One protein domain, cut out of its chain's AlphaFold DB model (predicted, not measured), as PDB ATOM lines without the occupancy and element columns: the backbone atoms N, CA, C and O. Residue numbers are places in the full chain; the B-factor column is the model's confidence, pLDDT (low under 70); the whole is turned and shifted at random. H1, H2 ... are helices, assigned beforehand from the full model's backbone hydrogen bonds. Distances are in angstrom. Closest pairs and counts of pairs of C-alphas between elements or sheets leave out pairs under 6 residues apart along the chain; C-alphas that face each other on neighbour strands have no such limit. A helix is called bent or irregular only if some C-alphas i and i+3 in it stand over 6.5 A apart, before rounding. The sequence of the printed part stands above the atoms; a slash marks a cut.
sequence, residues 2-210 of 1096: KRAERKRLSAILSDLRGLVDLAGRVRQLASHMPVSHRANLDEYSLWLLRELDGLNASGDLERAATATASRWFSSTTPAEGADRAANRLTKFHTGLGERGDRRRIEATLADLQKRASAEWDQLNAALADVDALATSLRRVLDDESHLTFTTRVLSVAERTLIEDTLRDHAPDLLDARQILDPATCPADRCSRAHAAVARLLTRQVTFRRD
ATOM      1  N   LYS A   2     -59.540  41.302 -27.550       63.59
ATOM      2  CA  LYS A   2     -58.789  42.193 -26.632       63.59
ATOM      3  C   LYS A   2     -57.327  42.316 -27.117       63.59
ATOM      4  O   LYS A   2     -56.812  41.385 -27.732       63.59
ATOM      5  N   ARG A   3     -56.607  43.423 -26.842       66.88
ATOM      6  CA  ARG A   3     -55.191  43.639 -27.274       66.88
ATOM      7  C   ARG A   3     -54.272  42.448 -26.942       66.88
ATOM      8  O   ARG A   3     -53.376  42.128 -27.720       66.88
ATOM      9  N   ALA A   4     -54.542  41.779 -25.821       68.50
ATOM     10  CA  ALA A   4     -53.864  40.558 -25.393       68.50
ATOM     11  C   ALA A   4     -54.055  39.375 -26.368       68.50
ATOM     12  O   ALA A   4     -53.085  38.700 -26.695       68.50
ATOM     13  N   GLU A   5     -55.263  39.159 -26.897       67.69
ATOM     14  CA  GLU A   5     -55.547  38.078 -27.855       67.69
ATOM     15  C   GLU A   5     -54.869  38.318 -29.206       67.69
ATOM     16  O   GLU A   5     -54.344  37.385 -29.801       67.69
ATOM     17  N   ARG A   6     -54.811  39.568 -29.688       71.00
ATOM     18  CA  ARG A   6     -54.117  39.896 -30.951       71.00
ATOM     19  C   ARG A   6     -52.625  39.620 -30.861       71.00
ATOM     20  O   ARG A   6     -52.047  39.056 -31.787       71.00
ATOM     21  N   LYS A   7     -52.009  40.014 -29.744       75.50
ATOM     22  CA  LYS A   7     -50.596  39.736 -29.482       75.50
ATOM     23  C   LYS A   7     -50.347  38.224 -29.421       75.50
ATOM     24  O   LYS A   7     -49.358  37.758 -29.974       75.50
ATOM     25  N   ARG A   8     -51.282  37.468 -28.833       76.75
ATOM     26  CA  ARG A   8     -51.255  35.999 -28.789       76.75
ATOM     27  C   ARG A   8     -51.349  35.376 -30.187       76.75
ATOM     28  O   ARG A   8     -50.482  34.589 -30.536       76.75
ATOM     29  N   LEU A   9     -52.317  35.775 -31.014       78.12
ATOM     30  CA  LEU A   9     -52.471  35.260 -32.382       78.12
ATOM     31  C   LEU A   9     -51.274  35.611 -33.285       78.12
ATOM     32  O   LEU A   9     -50.824  34.778 -34.060       78.12
ATOM     33  N   SER A  10     -50.714  36.818 -33.168       78.25
ATOM     34  CA  SER A  10     -49.516  37.201 -33.930       78.25
ATOM     35  C   SER A  10     -48.296  36.358 -33.559       78.25
ATOM     36  O   SER A  10     -47.513  36.009 -34.440       78.25
ATOM     37  N   ALA A  11     -48.137  36.023 -32.274       78.25
ATOM     38  CA  ALA A  11     -47.086  35.117 -31.823       78.25
ATOM     39  C   ALA A  11     -47.297  33.703 -32.389       78.25
ATOM     40  O   ALA A  11     -46.355  33.124 -32.915       78.25
ATOM     41  N   ILE A  12     -48.538  33.201 -32.377       80.38
ATOM     42  CA  ILE A  12     -48.918  31.903 -32.961       80.38
ATOM     43  C   ILE A  12     -48.573  31.832 -34.455       80.38
ATOM     44  O   ILE A  12     -47.969  30.865 -34.906       80.38
ATOM     45  N   LEU A  13     -48.916  32.862 -35.231       81.00
ATOM     46  CA  LEU A  13     -48.643  32.887 -36.672       81.00
ATOM     47  C   LEU A  13     -47.151  32.944 -36.994       81.00
ATOM     48  O   LEU A  13     -46.706  32.282 -37.928       81.00
ATOM     49  N   SER A  14     -46.376  33.714 -36.226       81.19
ATOM     50  CA  SER A  14     -44.918  33.730 -36.367       81.19
ATOM     51  C   SER A  14     -44.313  32.366 -36.037       81.19
ATOM     52  O   SER A  14     -43.397  31.924 -36.723       81.19
ATOM     53  N   ASP A  15     -44.833  31.699 -35.007       79.81
ATOM     54  CA  ASP A  15     -44.353  30.393 -34.559       79.81
ATOM     55  C   ASP A  15     -44.662  29.289 -35.584       79.81
ATOM     56  O   ASP A  15     -43.788  28.489 -35.913       79.81
ATOM     57  N   LEU A  16     -45.871  29.298 -36.159       80.44
ATOM     58  CA  LEU A  16     -46.273  28.381 -37.228       80.44
ATOM     59  C   LEU A  16     -45.518  28.628 -38.543       80.44
ATOM     60  O   LEU A  16     -45.147  27.664 -39.203       80.44
ATOM     61  N   ARG A  17     -45.242  29.887 -38.919       82.50
ATOM     62  CA  ARG A  17     -44.362  30.188 -40.068       82.50
ATOM     63  C   ARG A  17     -42.952  29.652 -39.840       82.50
ATOM     64  O   ARG A  17     -42.413  28.981 -40.710       82.50
ATOM     65  N   GLY A  18     -42.405  29.870 -38.642       80.94
ATOM     66  CA  GLY A  18     -41.121  29.295 -38.251       80.94
ATOM     67  C   GLY A  18     -41.108  27.767 -38.354       80.94
ATOM     68  O   GLY A  18     -40.120  27.205 -38.804       80.94
ATOM     69  N   LEU A  19     -42.209  27.095 -38.000       80.00
ATOM     70  CA  LEU A  19     -42.360  25.640 -38.123       80.00
ATOM     71  C   LEU A  19     -42.434  25.146 -39.570       80.00
ATOM     72  O   LEU A  19     -41.852  24.108 -39.876       80.00
ATOM     73  N   VAL A  20     -43.122  25.875 -40.452       79.88
ATOM     74  CA  VAL A  20     -43.191  25.564 -41.889       79.88
ATOM     75  C   VAL A  20     -41.814  25.693 -42.542       79.88
ATOM     76  O   VAL A  20     -41.398  24.785 -43.259       79.88
ATOM     77  N   ASP A  21     -41.062  26.753 -42.236       80.00
ATOM     78  CA  ASP A  21     -39.688  26.908 -42.728       80.00
ATOM     79  C   ASP A  21     -38.776  25.789 -42.205       80.00
ATOM     80  O   ASP A  21     -37.965  25.223 -42.944       80.00
ATOM     81  N   LEU A  22     -38.933  25.412 -40.932       80.62
ATOM     82  CA  LEU A  22     -38.170  24.319 -40.328       80.62
ATOM     83  C   LEU A  22     -38.504  22.966 -40.978       80.62
ATOM     84  O   LEU A  22     -37.597  22.190 -41.273       80.62
ATOM     85  N   ALA A  23     -39.780  22.720 -41.283       76.81
ATOM     86  CA  ALA A  23     -40.250  21.559 -42.036       76.81
ATOM     87  C   ALA A  23     -39.727  21.538 -43.484       76.81
ATOM     88  O   ALA A  23     -39.355  20.478 -43.996       76.81
ATOM     89  N   GLY A  24     -39.648  22.699 -44.141       76.38
ATOM     90  CA  GLY A  24     -39.028  22.858 -45.458       76.38
ATOM     91  C   GLY A  24     -37.555  22.447 -45.451       76.38
ATOM     92  O   GLY A  24     -37.131  21.655 -46.293       76.38
ATOM     93  N   ARG A  25     -36.799  22.886 -44.438       77.69
ATOM     94  CA  ARG A  25     -35.389  22.503 -44.249       77.69
ATOM     95  C   ARG A  25     -35.216  21.014 -43.948       77.69
ATOM     96  O   ARG A  25     -34.323  20.393 -44.516       77.69
ATOM     97  N   VAL A  26     -36.071  20.430 -43.101       78.00
ATOM     98  CA  VAL A  26     -36.075  18.981 -42.808       78.00
ATOM     99  C   VAL A  26     -36.266  18.171 -44.086       78.00
ATOM    100  O   VAL A  26     -35.534  17.216 -44.320       78.00
ATOM    101  N   ARG A  27     -37.207  18.573 -44.944       74.56
ATOM    102  CA  ARG A  27     -37.485  17.898 -46.215       74.56
ATOM    103  C   ARG A  27     -36.329  18.006 -47.197       74.56
ATOM    104  O   ARG A  27     -35.909  16.982 -47.719       74.56
ATOM    105  N   GLN A  28     -35.824  19.220 -47.420       74.00
ATOM    106  CA  GLN A  28     -34.709  19.467 -48.334       74.00
ATOM    107  C   GLN A  28     -33.487  18.632 -47.936       74.00
ATOM    108  O   GLN A  28     -32.850  18.011 -48.782       74.00
ATOM    109  N   LEU A  29     -33.197  18.571 -46.636       73.81
ATOM    110  CA  LEU A  29     -32.086  17.791 -46.112       73.81
ATOM    111  C   LEU A  29     -32.346  16.277 -46.192       73.81
ATOM    112  O   LEU A  29     -31.460  15.532 -46.590       73.81
ATOM    113  N   ALA A  30     -33.569  15.823 -45.900       72.56
ATOM    114  CA  ALA A  30     -33.971  14.419 -46.023       72.56
ATOM    115  C   ALA A  30     -33.948  13.894 -47.474       72.56
ATOM    116  O   ALA A  30     -33.774  12.691 -47.685       72.56
ATOM    117  N   SER A  31     -34.127  14.773 -48.470       68.44
ATOM    118  CA  SER A  31     -34.001  14.457 -49.902       68.44
ATOM    119  C   SER A  31     -32.570  14.556 -50.448       68.44
ATOM    120  O   SER A  31     -32.322  14.071 -51.552       68.44
ATOM    121  N   HIS A  32     -31.640  15.149 -49.693       68.94
ATOM    122  CA  HIS A  32     -30.238  15.379 -50.072       68.94
ATOM    123  C   HIS A  32     -29.259  14.673 -49.127       68.94
ATOM    124  O   HIS A  32     -28.275  15.251 -48.667       68.94
ATOM    125  N   MET A  33     -29.548  13.405 -48.840       73.38
ATOM    126  CA  MET A  33     -28.618  12.491 -48.187       73.38
ATOM    127  C   MET A  33     -27.949  11.625 -49.266       73.38
ATOM    128  O   MET A  33     -28.650  10.872 -49.945       73.38
ATOM    129  N   PRO A  34     -26.636  11.787 -49.505       66.88
ATOM    130  CA  PRO A  34     -25.984  11.229 -50.685       66.88
ATOM    131  C   PRO A  34     -25.648   9.737 -50.572       66.88
ATOM    132  O   PRO A  34     -25.425   9.096 -51.599       66.88
ATOM    133  N   VAL A  35     -25.586   9.183 -49.356       71.50
ATOM    134  CA  VAL A  35     -25.160   7.795 -49.122       71.50
ATOM    135  C   VAL A  35     -26.360   6.893 -48.834       71.50
ATOM    136  O   VAL A  35     -26.418   5.770 -49.336       71.50
ATOM    137  N   SER A  36     -27.349   7.367 -48.070       67.25
ATOM    138  CA  SER A  36     -28.562   6.594 -47.783       67.25
ATOM    139  C   SER A  36     -29.731   6.941 -48.713       67.25
ATOM    140  O   SER A  36     -30.038   8.096 -49.000       67.25
ATOM    141  N   HIS A  37     -30.452   5.915 -49.181       61.31
ATOM    142  CA  HIS A  37     -31.674   6.094 -49.967       61.31
ATOM    143  C   HIS A  37     -32.833   6.560 -49.065       61.31
ATOM    144  O   HIS A  37     -33.684   5.766 -48.675       61.31
ATOM    145  N   ARG A  38     -32.881   7.877 -48.818       61.88
ATOM    146  CA  ARG A  38     -33.878   8.635 -48.031       61.88
ATOM    147  C   ARG A  38     -33.761   8.465 -46.515       61.88
ATOM    148  O   ARG A  38     -33.620   7.366 -45.989       61.88
ATOM    149  N   ALA A  39     -33.924   9.581 -45.806       64.56
ATOM    150  CA  ALA A  39     -34.007   9.580 -44.354       64.56
ATOM    151  C   ALA A  39     -35.230   8.792 -43.852       64.56
ATOM    152  O   ALA A  39     -36.365   9.060 -44.254       64.56
ATOM    153  N   ASN A  40     -35.009   7.868 -42.913       68.75
ATOM    154  CA  ASN A  40     -36.082   7.216 -42.165       68.75
ATOM    155  C   ASN A  40     -36.626   8.176 -41.104       68.75
ATOM    156  O   ASN A  40     -36.128   8.239 -39.980       68.75
ATOM    157  N   LEU A  41     -37.641   8.940 -41.494       75.56
ATOM    158  CA  LEU A  41     -38.456   9.736 -40.585       75.56
ATOM    159  C   LEU A  41     -39.521   8.843 -39.940       75.56
ATOM    160  O   LEU A  41     -40.117   8.007 -40.619       75.56
ATOM    161  N   ASP A  42     -39.782   9.019 -38.643       79.44
ATOM    162  CA  ASP A  42     -40.854   8.287 -37.973       79.44
ATOM    163  C   ASP A  42     -42.231   8.702 -38.513       79.44
ATOM    164  O   ASP A  42     -42.433   9.829 -38.976       79.44
ATOM    165  N   GLU A  43     -43.193   7.780 -38.450       76.88
ATOM    166  CA  GLU A  43     -44.532   7.936 -39.035       76.88
ATOM    167  C   GLU A  43     -45.244   9.207 -38.541       76.88
ATOM    168  O   GLU A  43     -45.942   9.882 -39.301       76.88
ATOM    169  N   TYR A  44     -44.983   9.589 -37.289       76.88
ATOM    170  CA  TYR A  44     -45.511  10.808 -36.692       76.88
ATOM    171  C   TYR A  44     -44.858  12.076 -37.258       76.88
ATOM    172  O   TYR A  44     -45.568  13.015 -37.613       76.88
ATOM    173  N   SER A  45     -43.531  12.114 -37.400       78.25
ATOM    174  CA  SER A  45     -42.835  13.236 -38.048       78.25
ATOM    175  C   SER A  45     -43.251  13.392 -39.515       78.25
ATOM    176  O   SER A  45     -43.461  14.510 -39.977       78.25
ATOM    177  N   LEU A  46     -43.450  12.287 -40.244       78.44
ATOM    178  CA  LEU A  46     -43.973  12.307 -41.617       78.44
ATOM    179  C   LEU A  46     -45.387  12.879 -41.692       78.44
ATOM    180  O   LEU A  46     -45.673  13.695 -42.570       78.44
ATOM    181  N   TRP A  47     -46.269  12.460 -40.784       83.62
ATOM    182  CA  TRP A  47     -47.603  13.035 -40.665       83.62
ATOM    183  C   TRP A  47     -47.528  14.540 -40.380       83.62
ATOM    184  O   TRP A  47     -48.124  15.328 -41.108       83.62
ATOM    185  N   LEU A  48     -46.725  14.954 -39.398       79.94
ATOM    186  CA  LEU A  48     -46.590  16.351 -38.990       79.94
ATOM    187  C   LEU A  48     -46.052  17.248 -40.117       79.94
ATOM    188  O   LEU A  48     -46.552  18.352 -40.314       79.94
ATOM    189  N   LEU A  49     -45.074  16.773 -40.894       81.12
ATOM    190  CA  LEU A  49     -44.568  17.490 -42.070       81.12
ATOM    191  C   LEU A  49     -45.655  17.661 -43.144       81.12
ATOM    192  O   LEU A  49     -45.780  18.750 -43.700       81.12
ATOM    193  N   ARG A  50     -46.477  16.628 -43.398       80.62
ATOM    194  CA  ARG A  50     -47.608  16.705 -44.346       80.62
ATOM    195  C   ARG A  50     -48.700  17.658 -43.870       80.62
ATOM    196  O   ARG A  50     -49.263  18.386 -44.679       80.62
ATOM    197  N   GLU A  51     -48.997  17.671 -42.573       79.75
ATOM    198  CA  GLU A  51     -49.955  18.617 -41.996       79.75
ATOM    199  C   GLU A  51     -49.446  20.059 -42.100       79.75
ATOM    200  O   GLU A  51     -50.201  20.953 -42.478       79.75
ATOM    201  N   LEU A  52     -48.155  20.298 -41.834       80.62
ATOM    202  CA  LEU A  52     -47.535  21.616 -42.003       80.62
ATOM    203  C   LEU A  52     -47.497  22.064 -43.472       80.62
ATOM    204  O   LEU A  52     -47.686  23.249 -43.741       80.62
ATOM    205  N   ASP A  53     -47.338  21.141 -44.424       76.44
ATOM    206  CA  ASP A  53     -47.498  21.435 -45.855       76.44
ATOM    207  C   ASP A  53     -48.922  21.781 -46.226       76.44
ATOM    208  O   ASP A  53     -49.146  22.760 -46.931       76.44
ATOM    209  N   GLY A  54     -49.887  20.988 -45.754       77.50
ATOM    210  CA  GLY A  54     -51.302  21.274 -45.952       77.50
ATOM    211  C   GLY A  54     -51.643  22.662 -45.417       77.50
ATOM    212  O   GLY A  54     -52.359  23.427 -46.062       77.50
ATOM    213  N   LEU A  55     -51.043  23.035 -44.287       77.25
ATOM    214  CA  LEU A  55     -51.194  24.343 -43.669       77.25
ATOM    215  C   LEU A  55     -50.525  25.463 -44.486       77.25
ATOM    216  O   LEU A  55     -51.159  26.498 -44.694       77.25
ATOM    217  N   ASN A  56     -49.316  25.258 -45.015       78.31
ATOM    218  CA  ASN A  56     -48.649  26.211 -45.910       78.31
ATOM    219  C   ASN A  56     -49.412  26.390 -47.239       78.31
ATOM    220  O   ASN A  56     -49.751  27.506 -47.628       78.31
ATOM    221  N   ALA A  57     -49.774  25.284 -47.894       77.31
ATOM    222  CA  ALA A  57     -50.480  25.260 -49.174       77.31
ATOM    223  C   ALA A  57     -51.916  25.804 -49.085       77.31
ATOM    224  O   ALA A  57     -52.436  26.344 -50.060       77.31
ATOM    225  N   SER A  58     -52.569  25.697 -47.920       78.06
ATOM    226  CA  SER A  58     -53.926  26.230 -47.713       78.06
ATOM    227  C   SER A  58     -54.012  27.764 -47.749       78.06
ATOM    228  O   SER A  58     -55.104  28.311 -47.939       78.06
ATOM    229  N   GLY A  59     -52.888  28.463 -47.531       75.31
ATOM    230  CA  GLY A  59     -52.817  29.923 -47.397       75.31
ATOM    231  C   GLY A  59     -53.417  30.471 -46.094       75.31
ATOM    232  O   GLY A  59     -53.495  31.688 -45.906       75.31
ATOM    233  N   ASP A  60     -53.845  29.606 -45.167       76.56
ATOM    234  CA  ASP A  60     -54.511  30.029 -43.932       76.56
ATOM    235  C   ASP A  60     -53.585  30.871 -43.028       76.56
ATOM    236  O   ASP A  60     -54.069  31.787 -42.359       76.56
ATOM    237  N   LEU A  61     -52.259  30.659 -43.062       77.19
ATOM    238  CA  LEU A  61     -51.276  31.499 -42.353       77.19
ATOM    239  C   LEU A  61     -51.289  32.960 -42.816       77.19
ATOM    240  O   LEU A  61     -51.183  33.875 -41.998       77.19
ATOM    241  N   GLU A  62     -51.416  33.196 -44.120       75.12
ATOM    242  CA  GLU A  62     -51.490  34.540 -44.701       75.12
ATOM    243  C   GLU A  62     -52.853  35.185 -44.430       75.12
ATOM    244  O   GLU A  62     -52.933  36.349 -44.023       75.12
ATOM    245  N   ARG A  63     -53.933  34.403 -44.559       73.56
ATOM    246  CA  ARG A  63     -55.307  34.847 -44.269       73.56
ATOM    247  C   ARG A  63     -55.539  35.173 -42.794       73.56
ATOM    248  O   ARG A  63     -56.317  36.063 -42.484       73.56
ATOM    249  N   ALA A  64     -54.880  34.492 -41.862       72.44
ATOM    250  CA  ALA A  64     -54.972  34.826 -40.440       72.44
ATOM    251  C   ALA A  64     -54.061  36.005 -40.048       72.44
ATOM    252  O   ALA A  64     -54.390  36.755 -39.127       72.44
ATOM    253  N   ALA A  65     -52.953  36.238 -40.763       70.25
ATOM    254  CA  ALA A  65     -52.086  37.401 -40.536       70.25
ATOM    255  C   ALA A  65     -52.786  38.738 -40.839       70.25
ATOM    256  O   ALA A  65     -52.492  39.756 -40.215       70.25
ATOM    257  N   THR A  66     -53.782  38.748 -41.727       70.06
ATOM    258  CA  THR A  66     -54.632  39.931 -41.948       70.06
ATOM    259  C   THR A  66     -55.577  40.224 -40.765       70.06
ATOM    260  O   THR A  66     -55.909  41.392 -40.528       70.06
ATOM    261  N   ALA A  67     -55.943  39.228 -39.940       66.69
ATOM    262  CA  ALA A  67     -56.765  39.412 -38.728       66.69
ATOM    263  C   ALA A  67     -56.006  40.093 -37.571       66.69
ATOM    264  O   ALA A  67     -56.587  40.836 -36.771       66.69
ATOM    265  N   THR A  68     -54.691  39.879 -37.469       64.44
ATOM    266  CA  THR A  68     -53.849  40.540 -36.456       64.44
ATOM    267  C   THR A  68     -53.537  41.993 -36.817       64.44
ATOM    268  O   THR A  68     -53.290  42.803 -35.922       64.44
ATOM    269  N   ALA A  69     -53.624  42.370 -38.095       62.06
ATOM    270  CA  ALA A  69     -53.363  43.729 -38.564       62.06
ATOM    271  C   ALA A  69     -54.569  44.698 -38.418       62.06
ATOM    272  O   ALA A  69     -54.382  45.876 -38.119       62.06
ATOM    273  N   SER A  70     -55.823  44.237 -38.524       58.66
ATOM    274  CA  SER A  70     -57.017  45.071 -38.825       58.66
ATOM    275  C   SER A  70     -57.867  45.522 -37.607       58.66
ATOM    276  O   SER A  70     -58.390  44.684 -36.889       58.66
ATOM    277  N   ARG A  71     -58.042  46.824 -37.288       55.06
ATOM    278  CA  ARG A  71     -58.840  47.296 -36.107       55.06
ATOM    279  C   ARG A  71     -60.339  46.910 -36.225       55.06
ATOM    280  O   ARG A  71     -61.038  47.412 -37.089       55.06
ATOM    281  N   TRP A  72     -60.833  46.065 -35.312       54.81
ATOM    282  CA  TRP A  72     -62.108  45.307 -35.367       54.81
ATOM    283  C   TRP A  72     -63.454  46.077 -35.323       54.81
ATOM    284  O   TRP A  72     -64.491  45.428 -35.246       54.81
ATOM    285  N   PHE A  73     -63.485  47.415 -35.363       46.53
ATOM    286  CA  PHE A  73     -64.736  48.184 -35.183       46.53
ATOM    287  C   PHE A  73     -65.176  49.049 -36.377       46.53
ATOM    288  O   PHE A  73     -66.093  49.850 -36.227       46.53
ATOM    289  N   SER A  74     -64.607  48.874 -37.574       48.22
ATOM    290  CA  SER A  74     -65.195  49.447 -38.797       48.22
ATOM    291  C   SER A  74     -65.888  48.354 -39.612       48.22
ATOM    292  O   SER A  74     -65.242  47.531 -40.259       48.22
ATOM    293  N   SER A  75     -67.216  48.348 -39.533       43.34
ATOM    294  CA  SER A  75     -68.157  47.530 -40.302       43.34
ATOM    295  C   SER A  75     -67.866  47.527 -41.808       43.34
ATOM    296  O   SER A  75     -67.773  48.612 -42.380       43.34
ATOM    297  N   THR A  76     -67.782  46.334 -42.426       45.75
ATOM    298  CA  THR A  76     -68.341  45.926 -43.755       45.75
ATOM    299  C   THR A  76     -67.648  44.717 -44.409       45.75
ATOM    300  O   THR A  76     -68.117  44.249 -45.440       45.75
ATOM    301  N   THR A  77     -66.613  44.117 -43.817       49.16
ATOM    302  CA  THR A  77     -66.038  42.847 -44.313       49.16
ATOM    303  C   THR A  77     -66.235  41.732 -43.289       49.16
ATOM    304  O   THR A  77     -65.838  41.915 -42.136       49.16
ATOM    305  N   PRO A  78     -66.827  40.571 -43.647       47.97
ATOM    306  CA  PRO A  78     -66.909  39.449 -42.728       47.97
ATOM    307  C   PRO A  78     -65.488  38.958 -42.455       47.97
ATOM    308  O   PRO A  78     -64.902  38.199 -43.225       47.97
ATOM    309  N   ALA A  79     -64.937  39.367 -41.312       57.06
ATOM    310  CA  ALA A  79     -63.712  38.822 -40.729       57.06
ATOM    311  C   ALA A  79     -63.831  37.312 -40.434       57.06
ATOM    312  O   ALA A  79     -62.882  36.698 -39.978       57.06
ATOM    313  N   GLU A  80     -64.974  36.699 -40.748       63.22
ATOM    314  CA  GLU A  80     -65.338  35.304 -40.543       63.22
ATOM    315  C   GLU A  80     -64.356  34.304 -41.170       63.22
ATOM    316  O   GLU A  80     -64.120  33.237 -40.608       63.22
ATOM    317  N   GLY A  81     -63.790  34.606 -42.344       65.62
ATOM    318  CA  GLY A  81     -62.785  33.743 -42.981       65.62
ATOM    319  C   GLY A  81     -61.447  33.777 -42.241       65.62
ATOM    320  O   GLY A  81     -60.871  32.732 -41.942       65.62
ATOM    321  N   ALA A  82     -61.002  34.983 -41.882       67.38
ATOM    322  CA  ALA A  82     -59.761  35.216 -41.156       67.38
ATOM    323  C   ALA A  82     -59.854  34.743 -39.692       67.38
ATOM    324  O   ALA A  82     -58.893  34.181 -39.180       67.38
ATOM    325  N   ASP A  83     -61.021  34.870 -39.054       68.12
ATOM    326  CA  ASP A  83     -61.308  34.348 -37.712       68.12
ATOM    327  C   ASP A  83     -61.434  32.828 -37.692       68.12
ATOM    328  O   ASP A  83     -60.945  32.184 -36.765       68.12
ATOM    329  N   ARG A  84     -62.052  32.215 -38.712       72.75
ATOM    330  CA  ARG A  84     -62.065  30.749 -38.839       72.75
ATOM    331  C   ARG A  84     -60.659  30.204 -39.043       72.75
ATOM    332  O   ARG A  84     -60.294  29.247 -38.364       72.75
ATOM    333  N   ALA A  85     -59.862  30.830 -39.911       73.69
ATOM    334  CA  ALA A  85     -58.454  30.488 -40.083       73.69
ATOM    335  C   ALA A  85     -57.682  30.689 -38.771       73.69
ATOM    336  O   ALA A  85     -57.044  29.758 -38.298       73.69
ATOM    337  N   ALA A  86     -57.824  31.837 -38.106       70.88
ATOM    338  CA  ALA A  86     -57.177  32.122 -36.828       70.88
ATOM    339  C   ALA A  86     -57.564  31.120 -35.731       70.88
ATOM    340  O   ALA A  86     -56.688  30.660 -35.008       70.88
ATOM    341  N   ASN A  87     -58.836  30.729 -35.621       73.19
ATOM    342  CA  ASN A  87     -59.289  29.726 -34.657       73.19
ATOM    343  C   ASN A  87     -58.779  28.323 -34.993       73.19
ATOM    344  O   ASN A  87     -58.362  27.605 -34.085       73.19
ATOM    345  N   ARG A  88     -58.776  27.923 -36.274       77.25
ATOM    346  CA  ARG A  88     -58.187  26.646 -36.706       77.25
ATOM    347  C   ARG A  88     -56.691  26.610 -36.426       77.25
ATOM    348  O   ARG A  88     -56.234  25.660 -35.808       77.25
ATOM    349  N   LEU A  89     -55.963  27.666 -36.782       80.94
ATOM    350  CA  LEU A  89     -54.531  27.800 -36.522       80.94
ATOM    351  C   LEU A  89     -54.226  27.897 -35.030       80.94
ATOM    352  O   LEU A  89     -53.242  27.328 -34.589       80.94
ATOM    353  N   THR A  90     -55.071  28.554 -34.235       75.69
ATOM    354  CA  THR A  90     -54.913  28.611 -32.774       75.69
ATOM    355  C   THR A  90     -55.152  27.241 -32.151       75.69
ATOM    356  O   THR A  90     -54.367  26.826 -31.306       75.69
ATOM    357  N   LYS A  91     -56.185  26.502 -32.579       77.88
ATOM    358  CA  LYS A  91     -56.430  25.120 -32.128       77.88
ATOM    359  C   LYS A  91     -55.304  24.180 -32.549       77.88
ATOM    360  O   LYS A  91     -54.830  23.406 -31.726       77.88
ATOM    361  N   PHE A  92     -54.859  24.285 -33.799       79.62
ATOM    362  CA  PHE A  92     -53.738  23.520 -34.329       79.62
ATOM    363  C   PHE A  92     -52.454  23.832 -33.550       79.62
ATOM    364  O   PHE A  92     -51.864  22.928 -32.979       79.62
ATOM    365  N   HIS A  93     -52.094  25.111 -33.397       81.88
ATOM    366  CA  HIS A  93     -50.936  25.568 -32.616       81.88
ATOM    367  C   HIS A  93     -50.988  25.141 -31.148       81.88
ATOM    368  O   HIS A  93     -49.988  24.665 -30.623       81.88
ATOM    369  N   THR A  94     -52.151  25.237 -30.494       76.44
ATOM    370  CA  THR A  94     -52.316  24.774 -29.104       76.44
ATOM    371  C   THR A  94     -52.077  23.266 -29.012       76.44
ATOM    372  O   THR A  94     -51.325  22.817 -28.151       76.44
ATOM    373  N   GLY A  95     -52.622  22.498 -29.962       75.00
ATOM    374  CA  GLY A  95     -52.398  21.057 -30.059       75.00
ATOM    375  C   GLY A  95     -50.953  20.668 -30.397       75.00
ATOM    376  O   GLY A  95     -50.532  19.582 -30.009       75.00
ATOM    377  N   LEU A  96     -50.198  21.528 -31.088       77.62
ATOM    378  CA  LEU A  96     -48.756  21.351 -31.311       77.62
ATOM    379  C   LEU A  96     -47.940  21.673 -30.050       77.62
ATOM    380  O   LEU A  96     -46.950  21.004 -29.747       77.62
ATOM    381  N   GLY A  97     -48.353  22.704 -29.304       68.12
ATOM    382  CA  GLY A  97     -47.700  23.158 -28.078       68.12
ATOM    383  C   GLY A  97     -47.796  22.146 -26.934       68.12
ATOM    384  O   GLY A  97     -46.788  21.872 -26.287       68.12
ATOM    385  N   GLU A  98     -48.971  21.542 -26.726       73.06
ATOM    386  CA  GLU A  98     -49.192  20.495 -25.709       73.06
ATOM    387  C   GLU A  98     -48.390  19.214 -25.991       73.06
ATOM    388  O   GLU A  98     -47.982  18.520 -25.060       73.06
ATOM    389  N   ARG A  99     -48.116  18.922 -27.269       74.50
ATOM    390  CA  ARG A  99     -47.356  17.741 -27.716       74.50
ATOM    391  C   ARG A  99     -45.854  17.987 -27.874       74.50
ATOM    392  O   ARG A  99     -45.097  17.043 -28.089       74.50
ATOM    393  N   GLY A 100     -45.402  19.235 -27.728       75.75
ATOM    394  CA  GLY A 100     -43.991  19.601 -27.871       75.75
ATOM    395  C   GLY A 100     -43.455  19.459 -29.301       75.75
ATOM    396  O   GLY A 100     -42.245  19.342 -29.496       75.75
ATOM    397  N   ASP A 101     -44.334  19.491 -30.305       78.62
ATOM    398  CA  ASP A 101     -44.031  19.126 -31.693       78.62
ATOM    399  C   ASP A 101     -42.949  20.013 -32.331       78.62
ATOM    400  O   ASP A 101     -42.119  19.526 -33.094       78.62
ATOM    401  N   ARG A 102     -42.858  21.296 -31.948       78.12
ATOM    402  CA  ARG A 102     -41.773  22.187 -32.396       78.12
ATOM    403  C   ARG A 102     -40.388  21.678 -32.018       78.12
ATOM    404  O   ARG A 102     -39.513  21.599 -32.876       78.12
ATOM    405  N   ARG A 103     -40.208  21.291 -30.751       78.69
ATOM    406  CA  ARG A 103     -38.944  20.712 -30.276       78.69
ATOM    407  C   ARG A 103     -38.638  19.409 -31.002       78.69
ATOM    408  O   ARG A 103     -37.474  19.104 -31.212       78.69
ATOM    409  N   ARG A 104     -39.667  18.655 -31.400       78.81
ATOM    410  CA  ARG A 104     -39.516  17.410 -32.155       78.81
ATOM    411  C   ARG A 104     -39.052  17.656 -33.593       78.81
ATOM    412  O   ARG A 104     -38.135  16.968 -34.028       78.81
ATOM    413  N   ILE A 105     -39.590  18.651 -34.308       78.75
ATOM    414  CA  ILE A 105     -39.093  19.027 -35.649       78.75
ATOM    415  C   ILE A 105     -37.683  19.627 -35.560       78.75
ATOM    416  O   ILE A 105     -36.829  19.275 -36.366       78.75
ATOM    417  N   GLU A 106     -37.398  20.467 -34.559       81.12
ATOM    418  CA  GLU A 106     -36.046  20.994 -34.302       81.12
ATOM    419  C   GLU A 106     -35.048  19.869 -33.986       81.12
ATOM    420  O   GLU A 106     -33.960  19.843 -34.559       81.12
ATOM    421  N   ALA A 107     -35.433  18.892 -33.159       81.38
ATOM    422  CA  ALA A 107     -34.627  17.706 -32.878       81.38
ATOM    423  C   ALA A 107     -34.439  16.819 -34.119       81.38
ATOM    424  O   ALA A 107     -33.338  16.331 -34.350       81.38
ATOM    425  N   THR A 108     -35.477  16.651 -34.942       80.94
ATOM    426  CA  THR A 108     -35.414  15.894 -36.205       80.94
ATOM    427  C   THR A 108     -34.494  16.585 -37.206       80.94
ATOM    428  O   THR A 108     -33.661  15.934 -37.825       80.94
ATOM    429  N   LEU A 109     -34.582  17.911 -37.339       80.62
ATOM    430  CA  LEU A 109     -33.676  18.688 -38.179       80.62
ATOM    431  C   LEU A 109     -32.234  18.574 -37.683       80.62
ATOM    432  O   LEU A 109     -31.350  18.336 -38.494       80.62
ATOM    433  N   ALA A 110     -31.998  18.710 -36.378       79.94
ATOM    434  CA  ALA A 110     -30.664  18.590 -35.796       79.94
ATOM    435  C   ALA A 110     -30.071  17.181 -35.984       79.94
ATOM    436  O   ALA A 110     -28.894  17.046 -36.318       79.94
ATOM    437  N   ASP A 111     -30.882  16.132 -35.822       80.81
ATOM    438  CA  ASP A 111     -30.485  14.741 -36.071       80.81
ATOM    439  C   ASP A 111     -30.172  14.503 -37.555       80.81
ATOM    440  O   ASP A 111     -29.111  13.975 -37.884       80.81
ATOM    441  N   LEU A 112     -31.020  14.982 -38.471       80.06
ATOM    442  CA  LEU A 112     -30.747  14.916 -39.906       80.06
ATOM    443  C   LEU A 112     -29.524  15.736 -40.314       80.06
ATOM    444  O   LEU A 112     -28.769  15.287 -41.162       80.06
ATOM    445  N   GLN A 113     -29.290  16.909 -39.720       80.12
ATOM    446  CA  GLN A 113     -28.092  17.720 -39.968       80.12
ATOM    447  C   GLN A 113     -26.834  16.989 -39.530       80.12
ATOM    448  O   GLN A 113     -25.860  16.952 -40.278       80.12
ATOM    449  N   LYS A 114     -26.875  16.349 -38.362       80.50
ATOM    450  CA  LYS A 114     -25.772  15.527 -37.872       80.50
ATOM    451  C   LYS A 114     -25.512  14.324 -38.786       80.50
ATOM    452  O   LYS A 114     -24.360  14.060 -39.117       80.50
ATOM    453  N   ARG A 115     -26.562  13.610 -39.210       79.69
ATOM    454  CA  ARG A 115     -26.455  12.443 -40.106       79.69
ATOM    455  C   ARG A 115     -26.001  12.828 -41.510       79.69
ATOM    456  O   ARG A 115     -25.085  12.207 -42.029       79.69
ATOM    457  N   ALA A 116     -26.594  13.865 -42.092       77.06
ATOM    458  CA  ALA A 116     -26.199  14.388 -43.391       77.06
ATOM    459  C   ALA A 116     -24.740  14.845 -43.355       77.06
ATOM    460  O   ALA A 116     -23.984  14.427 -44.215       77.06
ATOM    461  N   SER A 117     -24.313  15.622 -42.348       76.88
ATOM    462  CA  SER A 117     -22.901  16.016 -42.198       76.88
ATOM    463  C   SER A 117     -21.973  14.801 -42.185       76.88
ATOM    464  O   SER A 117     -21.002  14.783 -42.927       76.88
ATOM    465  N   ALA A 118     -22.311  13.756 -41.421       78.12
ATOM    466  CA  ALA A 118     -21.521  12.527 -41.386       78.12
ATOM    467  C   ALA A 118     -21.480  11.797 -42.746       78.12
ATOM    468  O   ALA A 118     -20.431  11.290 -43.134       78.12
ATOM    469  N   GLU A 119     -22.588  11.761 -43.494       79.00
ATOM    470  CA  GLU A 119     -22.624  11.184 -44.847       79.00
ATOM    471  C   GLU A 119     -21.871  12.030 -45.880       79.00
ATOM    472  O   GLU A 119     -21.230  11.479 -46.773       79.00
ATOM    473  N   TRP A 120     -21.919  13.356 -45.764       80.00
ATOM    474  CA  TRP A 120     -21.147  14.274 -46.597       80.00
ATOM    475  C   TRP A 120     -19.653  14.120 -46.347       80.00
ATOM    476  O   TRP A 120     -18.888  14.030 -47.305       80.00
ATOM    477  N   ASP A 121     -19.242  14.020 -45.084       79.06
ATOM    478  CA  ASP A 121     -17.858  13.731 -44.708       79.06
ATOM    479  C   ASP A 121     -17.420  12.368 -45.266       79.06
ATOM    480  O   ASP A 121     -16.335  12.244 -45.833       79.06
ATOM    481  N   GLN A 122     -18.294  11.357 -45.198       78.19
ATOM    482  CA  GLN A 122     -18.040  10.029 -45.758       78.19
ATOM    483  C   GLN A 122     -17.921  10.043 -47.293       78.19
ATOM    484  O   GLN A 122     -17.015   9.410 -47.838       78.19
ATOM    485  N   LEU A 123     -18.800  10.757 -48.001       80.12
ATOM    486  CA  LEU A 123     -18.736  10.894 -49.458       80.12
ATOM    487  C   LEU A 123     -17.497  11.687 -49.891       80.12
ATOM    488  O   LEU A 123     -16.812  11.277 -50.826       80.12
ATOM    489  N   ASN A 124     -17.184  12.790 -49.210       79.94
ATOM    490  CA  ASN A 124     -15.977  13.574 -49.468       79.94
ATOM    491  C   ASN A 124     -14.717  12.729 -49.277       79.94
ATOM    492  O   ASN A 124     -13.838  12.745 -50.135       79.94
ATOM    493  N   ALA A 125     -14.656  11.937 -48.204       78.75
ATOM    494  CA  ALA A 125     -13.562  11.002 -47.979       78.75
ATOM    495  C   ALA A 125     -13.475   9.934 -49.085       78.75
ATOM    496  O   ALA A 125     -12.381   9.625 -49.551       78.75
ATOM    497  N   ALA A 126     -14.608   9.397 -49.551       75.88
ATOM    498  CA  ALA A 126     -14.638   8.412 -50.633       75.88
ATOM    499  C   ALA A 126     -14.206   8.994 -51.990       75.88
ATOM    500  O   ALA A 126     -13.448   8.356 -52.720       75.88
ATOM    501  N   LEU A 127     -14.642  10.210 -52.325       79.88
ATOM    502  CA  LEU A 127     -14.241  10.896 -53.555       79.88
ATOM    503  C   LEU A 127     -12.766  11.295 -53.524       79.88
ATOM    504  O   LEU A 127     -12.084  11.126 -54.531       79.88
ATOM    505  N   ALA A 128     -12.265  11.769 -52.381       80.19
ATOM    506  CA  ALA A 128     -10.842  12.033 -52.188       80.19
ATOM    507  C   ALA A 128     -10.003  10.754 -52.355       80.19
ATOM    508  O   ALA A 128      -8.958  10.792 -52.994       80.19
ATOM    509  N   ASP A 129     -10.484   9.613 -51.850       80.19
ATOM    510  CA  ASP A 129      -9.818   8.312 -51.986       80.19
ATOM    511  C   ASP A 129      -9.731   7.845 -53.456       80.19
ATOM    512  O   ASP A 129      -8.685   7.371 -53.902       80.19
ATOM    513  N   VAL A 130     -10.801   8.018 -54.240       77.88
ATOM    514  CA  VAL A 130     -10.819   7.663 -55.674       77.88
ATOM    515  C   VAL A 130      -9.975   8.628 -56.514       77.88
ATOM    516  O   VAL A 130      -9.274   8.188 -57.424       77.88
ATOM    517  N   ASP A 131     -10.004   9.927 -56.214       79.69
ATOM    518  CA  ASP A 131      -9.193  10.939 -56.908       79.69
ATOM    519  C   ASP A 131      -7.693  10.740 -56.633       79.69
ATOM    520  O   ASP A 131      -6.865  10.807 -57.547       79.69
ATOM    521  N   ALA A 132      -7.343  10.399 -55.387       80.81
ATOM    522  CA  ALA A 132      -5.990  10.017 -55.002       80.81
ATOM    523  C   ALA A 132      -5.528   8.754 -55.743       80.81
ATOM    524  O   ALA A 132      -4.413   8.725 -56.268       80.81
ATOM    525  N   LEU A 133      -6.393   7.738 -55.855       81.00
ATOM    526  CA  LEU A 133      -6.099   6.527 -56.621       81.00
ATOM    527  C   LEU A 133      -5.884   6.846 -58.108       81.00
ATOM    528  O   LEU A 133      -4.865   6.458 -58.668       81.00
ATOM    529  N   ALA A 134      -6.780   7.598 -58.750       81.44
ATOM    530  CA  ALA A 134      -6.642   7.961 -60.163       81.44
ATOM    531  C   ALA A 134      -5.366   8.780 -60.439       81.44
ATOM    532  O   ALA A 134      -4.692   8.564 -61.446       81.44
ATOM    533  N   THR A 135      -5.009   9.689 -59.531       83.81
ATOM    534  CA  THR A 135      -3.760  10.461 -59.612       83.81
ATOM    535  C   THR A 135      -2.538   9.552 -59.493       83.81
ATOM    536  O   THR A 135      -1.620   9.656 -60.306       83.81
ATOM    537  N   SER A 136      -2.554   8.618 -58.536       84.12
ATOM    538  CA  SER A 136      -1.500   7.612 -58.365       84.12
ATOM    539  C   SER A 136      -1.327   6.763 -59.629       84.12
ATOM    540  O   SER A 136      -0.235   6.668 -60.171       84.12
ATOM    541  N   LEU A 137      -2.418   6.236 -60.188       85.06
ATOM    542  CA  LEU A 137      -2.389   5.375 -61.372       85.06
ATOM    543  C   LEU A 137      -1.873   6.079 -62.638       85.06
ATOM    544  O   LEU A 137      -1.137   5.477 -63.417       85.06
ATOM    545  N   ARG A 138      -2.218   7.357 -62.846       86.75
ATOM    546  CA  ARG A 138      -1.647   8.150 -63.953       86.75
ATOM    547  C   ARG A 138      -0.150   8.348 -63.785       86.75
ATOM    548  O   ARG A 138       0.585   8.210 -64.756       86.75
ATOM    549  N   ARG A 139       0.286   8.633 -62.556       85.81
ATOM    550  CA  ARG A 139       1.703   8.766 -62.227       85.81
ATOM    551  C   ARG A 139       2.466   7.469 -62.494       85.81
ATOM    552  O   ARG A 139       3.564   7.536 -63.011       85.81
ATOM    553  N   VAL A 140       1.875   6.305 -62.230       87.25
ATOM    554  CA  VAL A 140       2.503   5.005 -62.535       87.25
ATOM    555  C   VAL A 140       2.742   4.814 -64.035       87.25
ATOM    556  O   VAL A 140       3.808   4.345 -64.419       87.25
ATOM    557  N   LEU A 141       1.778   5.175 -64.891       85.62
ATOM    558  CA  LEU A 141       1.953   5.080 -66.347       85.62
ATOM    559  C   LEU A 141       2.988   6.086 -66.876       85.62
ATOM    560  O   LEU A 141       3.736   5.757 -67.796       85.62
ATOM    561  N   ASP A 142       3.030   7.285 -66.291       85.75
ATOM    562  CA  ASP A 142       4.042   8.309 -66.577       85.75
ATOM    563  C   ASP A 142       5.440   7.812 -66.174       85.75
ATOM    564  O   ASP A 142       6.326   7.706 -67.019       85.75
ATOM    565  N   ASP A 143       5.600   7.377 -64.922       86.50
ATOM    566  CA  ASP A 143       6.841   6.828 -64.370       86.50
ATOM    567  C   ASP A 143       7.335   5.611 -65.184       86.50
ATOM    568  O   ASP A 143       8.523   5.531 -65.488       86.50
ATOM    569  N   GLU A 144       6.449   4.701 -65.621       85.75
ATOM    570  CA  GLU A 144       6.832   3.566 -66.483       85.75
ATOM    571  C   GLU A 144       7.361   4.027 -67.854       85.75
ATOM    572  O   GLU A 144       8.286   3.423 -68.398       85.75
ATOM    573  N   SER A 145       6.800   5.095 -68.427       82.00
ATOM    574  CA  SER A 145       7.228   5.621 -69.733       82.00
ATOM    575  C   SER A 145       8.590   6.328 -69.701       82.00
ATOM    576  O   SER A 145       9.212   6.508 -70.754       82.00
ATOM    577  N   HIS A 146       9.059   6.675 -68.499       84.56
ATOM    578  CA  HIS A 146      10.350   7.308 -68.243       84.56
ATOM    579  C   HIS A 146      11.425   6.346 -67.715       84.56
ATOM    580  O   HIS A 146      12.541   6.776 -67.428       84.56
ATOM    581  N   LEU A 147      11.133   5.045 -67.656       83.00
ATOM    582  CA  LEU A 147      12.158   4.028 -67.436       83.00
ATOM    583  C   LEU A 147      13.143   4.019 -68.610       83.00
ATOM    584  O   LEU A 147      12.760   3.964 -69.781       83.00
ATOM    585  N   THR A 148      14.424   4.105 -68.279       76.69
ATOM    586  CA  THR A 148      15.518   4.294 -69.230       76.69
ATOM    587  C   THR A 148      16.139   2.970 -69.666       76.69
ATOM    588  O   THR A 148      16.571   2.849 -70.812       76.69
ATOM    589  N   PHE A 149      16.170   1.966 -68.787       81.75
ATOM    590  CA  PHE A 149      16.842   0.691 -69.050       81.75
ATOM    591  C   PHE A 149      15.871  -0.481 -69.207       81.75
ATOM    592  O   PHE A 149      16.089  -1.361 -70.044       81.75
ATOM    593  N   THR A 150      14.800  -0.516 -68.416       81.94
ATOM    594  CA  THR A 150      13.823  -1.604 -68.411       81.94
ATOM    595  C   THR A 150      12.596  -1.193 -69.195       81.94
ATOM    596  O   THR A 150      11.896  -0.242 -68.863       81.94
ATOM    597  N   THR A 151      12.268  -1.975 -70.217       65.00
ATOM    598  CA  THR A 151      11.025  -1.799 -70.961       65.00
ATOM    599  C   THR A 151      10.013  -2.829 -70.461       65.00
ATOM    600  O   THR A 151      10.191  -4.022 -70.686       65.00
ATOM    601  N   ARG A 152       8.929  -2.359 -69.819       68.06
ATOM    602  CA  ARG A 152       7.764  -3.134 -69.315       68.06
ATOM    603  C   ARG A 152       7.930  -3.737 -67.916       68.06
ATOM    604  O   ARG A 152       8.208  -4.923 -67.755       68.06
ATOM    605  N   VAL A 153       7.670  -2.915 -66.902       82.50
ATOM    606  CA  VAL A 153       7.551  -3.360 -65.501       82.50
ATOM    607  C   VAL A 153       6.121  -3.815 -65.195       82.50
ATOM    608  O   VAL A 153       5.915  -4.715 -64.378       82.50
ATOM    609  N   LEU A 154       5.130  -3.229 -65.870       85.38
ATOM    610  CA  LEU A 154       3.740  -3.656 -65.797       85.38
ATOM    611  C   LEU A 154       3.485  -4.812 -66.762       85.38
ATOM    612  O   LEU A 154       3.840  -4.767 -67.944       85.38
ATOM    613  N   SER A 155       2.803  -5.850 -66.278       85.44
ATOM    614  CA  SER A 155       2.250  -6.863 -67.173       85.44
ATOM    615  C   SER A 155       1.140  -6.262 -68.042       85.44
ATOM    616  O   SER A 155       0.493  -5.281 -67.672       85.44
ATOM    617  N   VAL A 156       0.868  -6.885 -69.194       84.06
ATOM    618  CA  VAL A 156      -0.225  -6.453 -70.088       84.06
ATOM    619  C   VAL A 156      -1.556  -6.397 -69.332       84.06
ATOM    620  O   VAL A 156      -2.298  -5.435 -69.479       84.06
ATOM    621  N   ALA A 157      -1.823  -7.382 -68.469       81.25
ATOM    622  CA  ALA A 157      -3.040  -7.433 -67.664       81.25
ATOM    623  C   ALA A 157      -3.130  -6.278 -66.652       81.25
ATOM    624  O   ALA A 157      -4.184  -5.663 -66.526       81.25
ATOM    625  N   GLU A 158      -2.034  -5.952 -65.962       85.56
ATOM    626  CA  GLU A 158      -1.994  -4.840 -65.001       85.56
ATOM    627  C   GLU A 158      -2.141  -3.490 -65.695       85.56
ATOM    628  O   GLU A 158      -2.894  -2.639 -65.231       85.56
ATOM    629  N   ARG A 159      -1.474  -3.302 -66.836       86.69
ATOM    630  CA  ARG A 159      -1.583  -2.067 -67.612       86.69
ATOM    631  C   ARG A 159      -2.999  -1.853 -68.140       86.69
ATOM    632  O   ARG A 159      -3.544  -0.767 -67.970       86.69
ATOM    633  N   THR A 160      -3.617  -2.889 -68.711       84.94
ATOM    634  CA  THR A 160      -5.021  -2.831 -69.142       84.94
ATOM    635  C   THR A 160      -5.947  -2.530 -67.965       84.94
ATOM    636  O   THR A 160      -6.800  -1.655 -68.073       84.94
ATOM    637  N   LEU A 161      -5.729  -3.166 -66.810       84.38
ATOM    638  CA  LEU A 161      -6.502  -2.904 -65.595       84.38
ATOM    639  C   LEU A 161      -6.375  -1.445 -65.118       84.38
ATOM    640  O   LEU A 161      -7.377  -0.843 -64.729       84.38
ATOM    641  N   ILE A 162      -5.173  -0.862 -65.162       85.56
ATOM    642  CA  ILE A 162      -4.918   0.546 -64.813       85.56
ATOM    643  C   ILE A 162      -5.644   1.488 -65.783       85.56
ATOM    644  O   ILE A 162      -6.361   2.396 -65.354       85.56
ATOM    645  N   GLU A 163      -5.473   1.271 -67.088       85.88
ATOM    646  CA  GLU A 163      -6.059   2.103 -68.141       85.88
ATOM    647  C   GLU A 163      -7.599   2.049 -68.126       85.88
ATOM    648  O   GLU A 163      -8.251   3.096 -68.215       85.88
ATOM    649  N   ASP A 164      -8.189   0.864 -67.943       82.56
ATOM    650  CA  ASP A 164      -9.641   0.681 -67.829       82.56
ATOM    651  C   ASP A 164     -10.188   1.325 -66.547       82.56
ATOM    652  O   ASP A 164     -11.205   2.023 -66.581       82.56
ATOM    653  N   THR A 165      -9.471   1.204 -65.424       79.69
ATOM    654  CA  THR A 165      -9.847   1.864 -64.162       79.69
ATOM    655  C   THR A 165      -9.898   3.385 -64.327       79.69
ATOM    656  O   THR A 165     -10.875   4.017 -63.916       79.69
ATOM    657  N   LEU A 166      -8.897   3.986 -64.977       82.69
ATOM    658  CA  LEU A 166      -8.860   5.429 -65.243       82.69
ATOM    659  C   LEU A 166      -9.975   5.888 -66.190       82.69
ATOM    660  O   LEU A 166     -10.545   6.966 -65.989       82.69
ATOM    661  N   ARG A 167     -10.299   5.076 -67.200       81.62
ATOM    662  CA  ARG A 167     -11.365   5.352 -68.172       81.62
ATOM    663  C   ARG A 167     -12.749   5.321 -67.524       81.62
ATOM    664  O   ARG A 167     -13.552   6.224 -67.757       81.62
ATOM    665  N   ASP A 168     -13.004   4.322 -66.688       71.38
ATOM    666  CA  ASP A 168     -14.333   4.041 -66.143       71.38
ATOM    667  C   ASP A 168     -14.719   4.917 -64.942       71.38
ATOM    668  O   ASP A 168     -15.909   5.083 -64.669       71.38
ATOM    669  N   HIS A 169     -13.747   5.464 -64.203       73.69
ATOM    670  CA  HIS A 169     -14.006   6.254 -62.988       73.69
ATOM    671  C   HIS A 169     -14.155   7.757 -63.260       73.69
ATOM    672  O   HIS A 169     -14.848   8.448 -62.512       73.69
ATOM    673  N   ALA A 170     -13.553   8.278 -64.334       70.94
ATOM    674  CA  ALA A 170     -13.550   9.713 -64.626       70.94
ATOM    675  C   ALA A 170     -14.953  10.334 -64.857       70.94
ATOM    676  O   ALA A 170     -15.202  11.413 -64.312       70.94
ATOM    677  N   PRO A 171     -15.894   9.700 -65.593       74.19
ATOM    678  CA  PRO A 171     -17.223  10.276 -65.828       74.19
ATOM    679  C   PRO A 171     -18.085  10.305 -64.560       74.19
ATOM    680  O   PRO A 171     -18.745  11.303 -64.273       74.19
ATOM    681  N   ASP A 172     -18.044   9.223 -63.776       74.44
ATOM    682  CA  ASP A 172     -18.827   9.090 -62.545       74.44
ATOM    683  C   ASP A 172     -18.309  10.027 -61.439       74.44
ATOM    684  O   ASP A 172     -19.105  10.565 -60.669       74.44
ATOM    685  N   LEU A 173     -16.996  10.287 -61.377       74.81
ATOM    686  CA  LEU A 173     -16.393  11.218 -60.414       74.81
ATOM    687  C   LEU A 173     -16.773  12.680 -60.699       74.81
ATOM    688  O   LEU A 173     -17.048  13.438 -59.767       74.81
ATOM    689  N   LEU A 174     -16.846  13.068 -61.979       75.31
ATOM    690  CA  LEU A 174     -17.317  14.392 -62.389       75.31
ATOM    691  C   LEU A 174     -18.797  14.598 -62.033       75.31
ATOM    692  O   LEU A 174     -19.153  15.628 -61.461       75.31
ATOM    693  N   ASP A 175     -19.644  13.606 -62.326       74.94
ATOM    694  CA  ASP A 175     -21.078  13.653 -62.025       74.94
ATOM    695  C   ASP A 175     -21.342  13.638 -60.501       74.94
ATOM    696  O   ASP A 175     -22.232  14.340 -60.026       74.94
ATOM    697  N   ALA A 176     -20.553  12.906 -59.703       75.50
ATOM    698  CA  ALA A 176     -20.693  12.854 -58.242       75.50
ATOM    699  C   ALA A 176     -20.298  14.166 -57.536       75.50
ATOM    700  O   ALA A 176     -20.932  14.543 -56.548       75.50
ATOM    701  N   ARG A 177     -19.300  14.905 -58.050       74.12
ATOM    702  CA  ARG A 177     -18.893  16.210 -57.491       74.12
ATOM    703  C   ARG A 177     -19.988  17.275 -57.592       74.12
ATOM    704  O   ARG A 177     -20.039  18.157 -56.743       74.12
ATOM    705  N   GLN A 178     -20.900  17.169 -58.561       72.94
ATOM    706  CA  GLN A 178     -22.017  18.113 -58.721       72.94
ATOM    707  C   GLN A 178     -23.000  18.095 -57.538       72.94
ATOM    708  O   GLN A 178     -23.708  19.070 -57.320       72.94
ATOM    709  N   ILE A 179     -23.047  17.010 -56.756       72.31
ATOM    710  CA  ILE A 179     -23.893  16.917 -55.556       72.31
ATOM    711  C   ILE A 179     -23.310  17.710 -54.377       72.31
ATOM    712  O   ILE A 179     -24.065  18.145 -53.515       72.31
ATOM    713  N   LEU A 180     -21.993  17.936 -54.345       66.81
ATOM    714  CA  LEU A 180     -21.302  18.620 -53.244       66.81
ATOM    715  C   LEU A 180     -21.465  20.145 -53.249       66.81
ATOM    716  O   LEU A 180     -21.129  20.783 -52.253       66.81
ATOM    717  N   ASP A 181     -21.973  20.730 -54.336       64.69
ATOM    718  CA  ASP A 181     -22.234  22.164 -54.445       64.69
ATOM    719  C   ASP A 181     -23.752  22.450 -54.399       64.69
ATOM    720  O   ASP A 181     -24.469  22.226 -55.379       64.69
ATOM    721  N   PRO A 182     -24.279  22.976 -53.275       54.84
ATOM    722  CA  PRO A 182     -25.705  23.260 -53.126       54.84
ATOM    723  C   PRO A 182     -26.229  24.340 -54.082       54.84
ATOM    724  O   PRO A 182     -27.439  24.419 -54.292       54.84
ATOM    725  N   ALA A 183     -25.357  25.189 -54.640       55.56
ATOM    726  CA  ALA A 183     -25.757  26.290 -55.515       55.56
ATOM    727  C   ALA A 183     -26.116  25.828 -56.938       55.56
ATOM    728  O   ALA A 183     -26.805  26.547 -57.663       55.56
ATOM    729  N   THR A 184     -25.669  24.636 -57.338       56.22
ATOM    730  CA  THR A 184     -25.804  24.121 -58.709       56.22
ATOM    731  C   THR A 184     -26.854  23.017 -58.861       56.22
ATOM    732  O   THR A 184     -27.214  22.692 -59.993       56.22
ATOM    733  N   CYS A 185     -27.421  22.485 -57.769       55.78
ATOM    734  CA  CYS A 185     -28.497  21.480 -57.806       55.78
ATOM    735  C   CYS A 185     -29.880  22.177 -57.875       55.78
ATOM    736  O   CYS A 185     -30.311  22.792 -56.896       55.78
ATOM    737  N   PRO A 186     -30.626  22.098 -58.999       54.19
ATOM    738  CA  PRO A 186     -32.009  22.558 -59.046       54.19
ATOM    739  C   PRO A 186     -32.872  21.606 -58.216       54.19
ATOM    740  O   PRO A 186     -32.695  20.385 -58.304       54.19
ATOM    741  N   ALA A 187     -33.829  22.152 -57.461       54.81
ATOM    742  CA  ALA A 187     -34.784  21.357 -56.693       54.81
ATOM    743  C   ALA A 187     -35.350  20.213 -57.570       54.81
ATOM    744  O   ALA A 187     -35.879  20.460 -58.657       54.81
ATOM    745  N   ASP A 188     -35.160  18.969 -57.119       55.44
ATOM    746  CA  ASP A 188     -35.642  17.709 -57.714       55.44
ATOM    747  C   ASP A 188     -34.932  17.113 -58.960       55.44
ATOM    748  O   ASP A 188     -35.473  16.187 -59.568       55.44
ATOM    749  N   ARG A 189     -33.705  17.521 -59.347       59.66
ATOM    750  CA  ARG A 189     -32.996  16.937 -60.531       59.66
ATOM    751  C   ARG A 189     -31.664  16.210 -60.280       59.66
ATOM    752  O   ARG A 189     -30.901  16.000 -61.218       59.66
ATOM    753  N   CYS A 190     -31.385  15.753 -59.061       67.12
ATOM    754  CA  CYS A 190     -30.062  15.215 -58.686       67.12
ATOM    755  C   CYS A 190     -29.944  13.661 -58.760       67.12
ATOM    756  O   CYS A 190     -29.062  13.049 -58.167       67.12
ATOM    757  N   SER A 191     -30.803  12.996 -59.553       70.94
ATOM    758  CA  SER A 191     -30.856  11.524 -59.696       70.94
ATOM    759  C   SER A 191     -29.633  10.900 -60.381       70.94
ATOM    760  O   SER A 191     -29.172   9.836 -59.968       70.94
ATOM    761  N   ARG A 192     -29.087  11.559 -61.411       72.44
ATOM    762  CA  ARG A 192     -27.907  11.082 -62.154       72.44
ATOM    763  C   ARG A 192     -26.662  11.047 -61.271       72.44
ATOM    764  O   ARG A 192     -25.944  10.052 -61.261       72.44
ATOM    765  N   ALA A 193     -26.457  12.106 -60.500       73.88
ATOM    766  CA  ALA A 193     -25.333  12.214 -59.593       73.88
ATOM    767  C   ALA A 193     -25.476  11.238 -58.403       73.88
ATOM    768  O   ALA A 193     -24.495  10.608 -58.025       73.88
ATOM    769  N   HIS A 194     -26.693  10.982 -57.890       76.25
ATOM    770  CA  HIS A 194     -26.911   9.934 -56.878       76.25
ATOM    771  C   HIS A 194     -26.581   8.537 -57.424       76.25
ATOM    772  O   HIS A 194     -25.970   7.725 -56.732       76.25
ATOM    773  N   ALA A 195     -26.935   8.254 -58.681       77.12
ATOM    774  CA  ALA A 195     -26.575   6.993 -59.326       77.12
ATOM    775  C   ALA A 195     -25.052   6.856 -59.526       77.12
ATOM    776  O   ALA A 195     -24.523   5.754 -59.386       77.12
ATOM    777  N   ALA A 196     -24.352   7.956 -59.824       76.31
ATOM    778  CA  ALA A 196     -22.892   7.984 -59.914       76.31
ATOM    779  C   ALA A 196     -22.232   7.728 -58.547       76.31
ATOM    780  O   ALA A 196     -21.364   6.864 -58.443       76.31
ATOM    781  N   VAL A 197     -22.716   8.377 -57.479       78.62
ATOM    782  CA  VAL A 197     -22.266   8.135 -56.096       78.62
ATOM    783  C   VAL A 197     -22.460   6.667 -55.700       78.62
ATOM    784  O   VAL A 197     -21.528   6.035 -55.206       78.62
ATOM    785  N   ALA A 198     -23.624   6.079 -55.987       77.25
ATOM    786  CA  ALA A 198     -23.893   4.674 -55.684       77.25
ATOM    787  C   ALA A 198     -22.956   3.712 -56.439       77.25
ATOM    788  O   ALA A 198     -22.460   2.748 -55.849       77.25
ATOM    789  N   ARG A 199     -22.671   3.972 -57.726       79.94
ATOM    790  CA  ARG A 199     -21.710   3.175 -58.511       79.94
ATOM    791  C   ARG A 199     -20.293   3.288 -57.961       79.94
ATOM    792  O   ARG A 199     -19.642   2.257 -57.801       79.94
ATOM    793  N   LEU A 200     -19.837   4.499 -57.633       77.69
ATOM    794  CA  LEU A 200     -18.511   4.734 -57.057       77.69
ATOM    795  C   LEU A 200     -18.349   4.031 -55.710       77.69
ATOM    796  O   LEU A 200     -17.376   3.307 -55.524       77.69
ATOM    797  N   LEU A 201     -19.323   4.160 -54.805       76.62
ATOM    798  CA  LEU A 201     -19.286   3.499 -53.497       76.62
ATOM    799  C   LEU A 201     -19.325   1.970 -53.631       76.62
ATOM    800  O   LEU A 201     -18.552   1.269 -52.981       76.62
ATOM    801  N   THR A 202     -20.169   1.437 -54.520       78.25
ATOM    802  CA  THR A 202     -20.244  -0.012 -54.774       78.25
ATOM    803  C   THR A 202     -18.926  -0.545 -55.333       78.25
ATOM    804  O   THR A 202     -18.426  -1.575 -54.878       78.25
ATOM    805  N   ARG A 203     -18.318   0.162 -56.292       73.94
ATOM    806  CA  ARG A 203     -17.020  -0.211 -56.869       73.94
ATOM    807  C   ARG A 203     -15.886  -0.082 -55.863       73.94
ATOM    808  O   ARG A 203     -15.076  -0.991 -55.786       73.94
ATOM    809  N   GLN A 204     -15.864   0.966 -55.045       74.12
ATOM    810  CA  GLN A 204     -14.869   1.134 -53.983       74.12
ATOM    811  C   GLN A 204     -14.920  -0.032 -52.983       74.12
ATOM    812  O   GLN A 204     -13.879  -0.555 -52.588       74.12
ATOM    813  N   VAL A 205     -16.123  -0.492 -52.624       73.38
ATOM    814  CA  VAL A 205     -16.311  -1.699 -51.803       73.38
ATOM    815  C   VAL A 205     -15.836  -2.951 -52.546       73.38
ATOM    816  O   VAL A 205     -15.164  -3.789 -51.950       73.38
ATOM    817  N   THR A 206     -16.126  -3.066 -53.842       71.56
ATOM    818  CA  THR A 206     -15.716  -4.212 -54.675       71.56
ATOM    819  C   THR A 206     -14.192  -4.286 -54.824       71.56
ATOM    820  O   THR A 206     -13.608  -5.335 -54.585       71.56
ATOM    821  N   PHE A 207     -13.518  -3.166 -55.098       73.00
ATOM    822  CA  PHE A 207     -12.057  -3.073 -55.194       73.00
ATOM    823  C   PHE A 207     -11.352  -3.427 -53.885       73.00
ATOM    824  O   PHE A 207     -10.289  -4.045 -53.921       73.00
ATOM    825  N   ARG A 208     -11.942  -3.061 -52.739       70.00
ATOM    826  CA  ARG A 208     -11.431  -3.454 -51.417       70.00
ATOM    827  C   ARG A 208     -11.690  -4.928 -51.108       70.00
ATOM    828  O   ARG A 208     -10.852  -5.563 -50.484       70.00
ATOM    829  N   ARG A 209     -12.837  -5.477 -51.520       73.12
ATOM    830  CA  ARG A 209     -13.202  -6.877 -51.253       73.12
ATOM    831  C   ARG A 209     -12.409  -7.860 -52.110       73.12
ATOM    832  O   ARG A 209     -11.995  -8.899 -51.609       73.12
ATOM    833  N   ASP A 210     -12.210  -7.528 -53.380       73.44
ATOM    834  CA  ASP A 210     -11.614  -8.425 -54.371       73.44
ATOM    835  C   ASP A 210     -10.081  -8.228 -54.489       73.44
ATOM    836  O   ASP A 210      -9.447  -8.806 -55.368       73.44
TER     837      ASP A 210
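Overview. This is residues 2 to 210 of the 1096 residues of the protein "Helicase-like protein" of Knoellia remsis (UniProt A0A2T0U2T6). A long rod in which one very long helix, H5, joins two groups of helices: toward one end H2, H3 and H4 gather round H1, and toward the other the bent helix H6 folds back along H5, with H7 crossing its second arm, H6b. Residues 73 to 78 and residues 146 to 151 stick out at the two ends. The printed part has 209 residues with seven named helices, H1 to H7 in that order, and no named strand; its class is all helix. It is extended, with a radius of gyration of the C-alphas of 27.5 A and spans of 100 by 30 by 21 A.

Arrangement. H1, residues 3 to 31, is the hub, touching four helices. H2, residues 43 to 57, touches residues 19 to 23 of H1 at a steep tilt of 62 degrees, opposite ways; the closest C-alphas, of Val 20 and Leu 52, are 5.9 A apart. H3, residues 60 to 69, touches H1 at a shallow tilt of 29 degrees, opposite ways, closest at C-alphas 6 and 68, 5.5 A apart. H4, residues 80 to 99, touches H1 at a steep tilt of 65 degrees, closest at C-alphas 12 and 93, 6.7 A apart. H4 also touches H3, about perpendicular but only just, at 72 degrees, with C-alphas 64 and 82 closest at 4.9 A. H5, residues 101 to 145, touches H1 through residues 102 to 116, the same way at a shallow tilt of 27 degrees, with C-alphas 26 and 109 closest at 5.2 A. H6, residues 156 to 180, was assigned as one helix by its hydrogen bonds but is bent: C-alphas 168 and 171 are 6.9 A apart. Its arm H6a, residues 156 to 168, forms a helical hairpin with H5 at 40 degrees, with C-alphas 134 and 166 closest at 6.1 A. H7, residues 191 to 209, touches the other arm, H6b, residues 171 to 180, at a steep tilt of 64 degrees, with C-alphas 176 and 193 closest at 4.9 A. H1 is apart from H6a, H6b and H7. Each O i to N i+4 pair is within hydrogen-bond range in H1, H2, H5, H6a and H7; H3 has 3 of 6, H4 15 of 16 and H6b 3 of 6.

Along the chain. H1 begins at C-alpha 3 (-55.191, 43.639, -27.274) and measures 42.6 A. H2 measures 20.9 A, H3 14.8 A and H4 28.2 A. H5 measures 65.2 A and ends at C-alpha 145 (7.228, 5.621, -69.733). H6a measures 18.0 A, H6b 15.6 A and H7 26.9 A, ending at C-alpha 209 (-13.202, -6.877, -51.253).

Size, cuts and confidence. The two C-alphas farthest apart, of Ser 75 and Phe 149, are 101.2 A apart. The printed part has no cut. The link from H1 to H2 is long, with 11 residues. Mean pLDDT of the printed part is 74.7; 43 residues are under 70, among them residues 67 to 83 and 180 to 190.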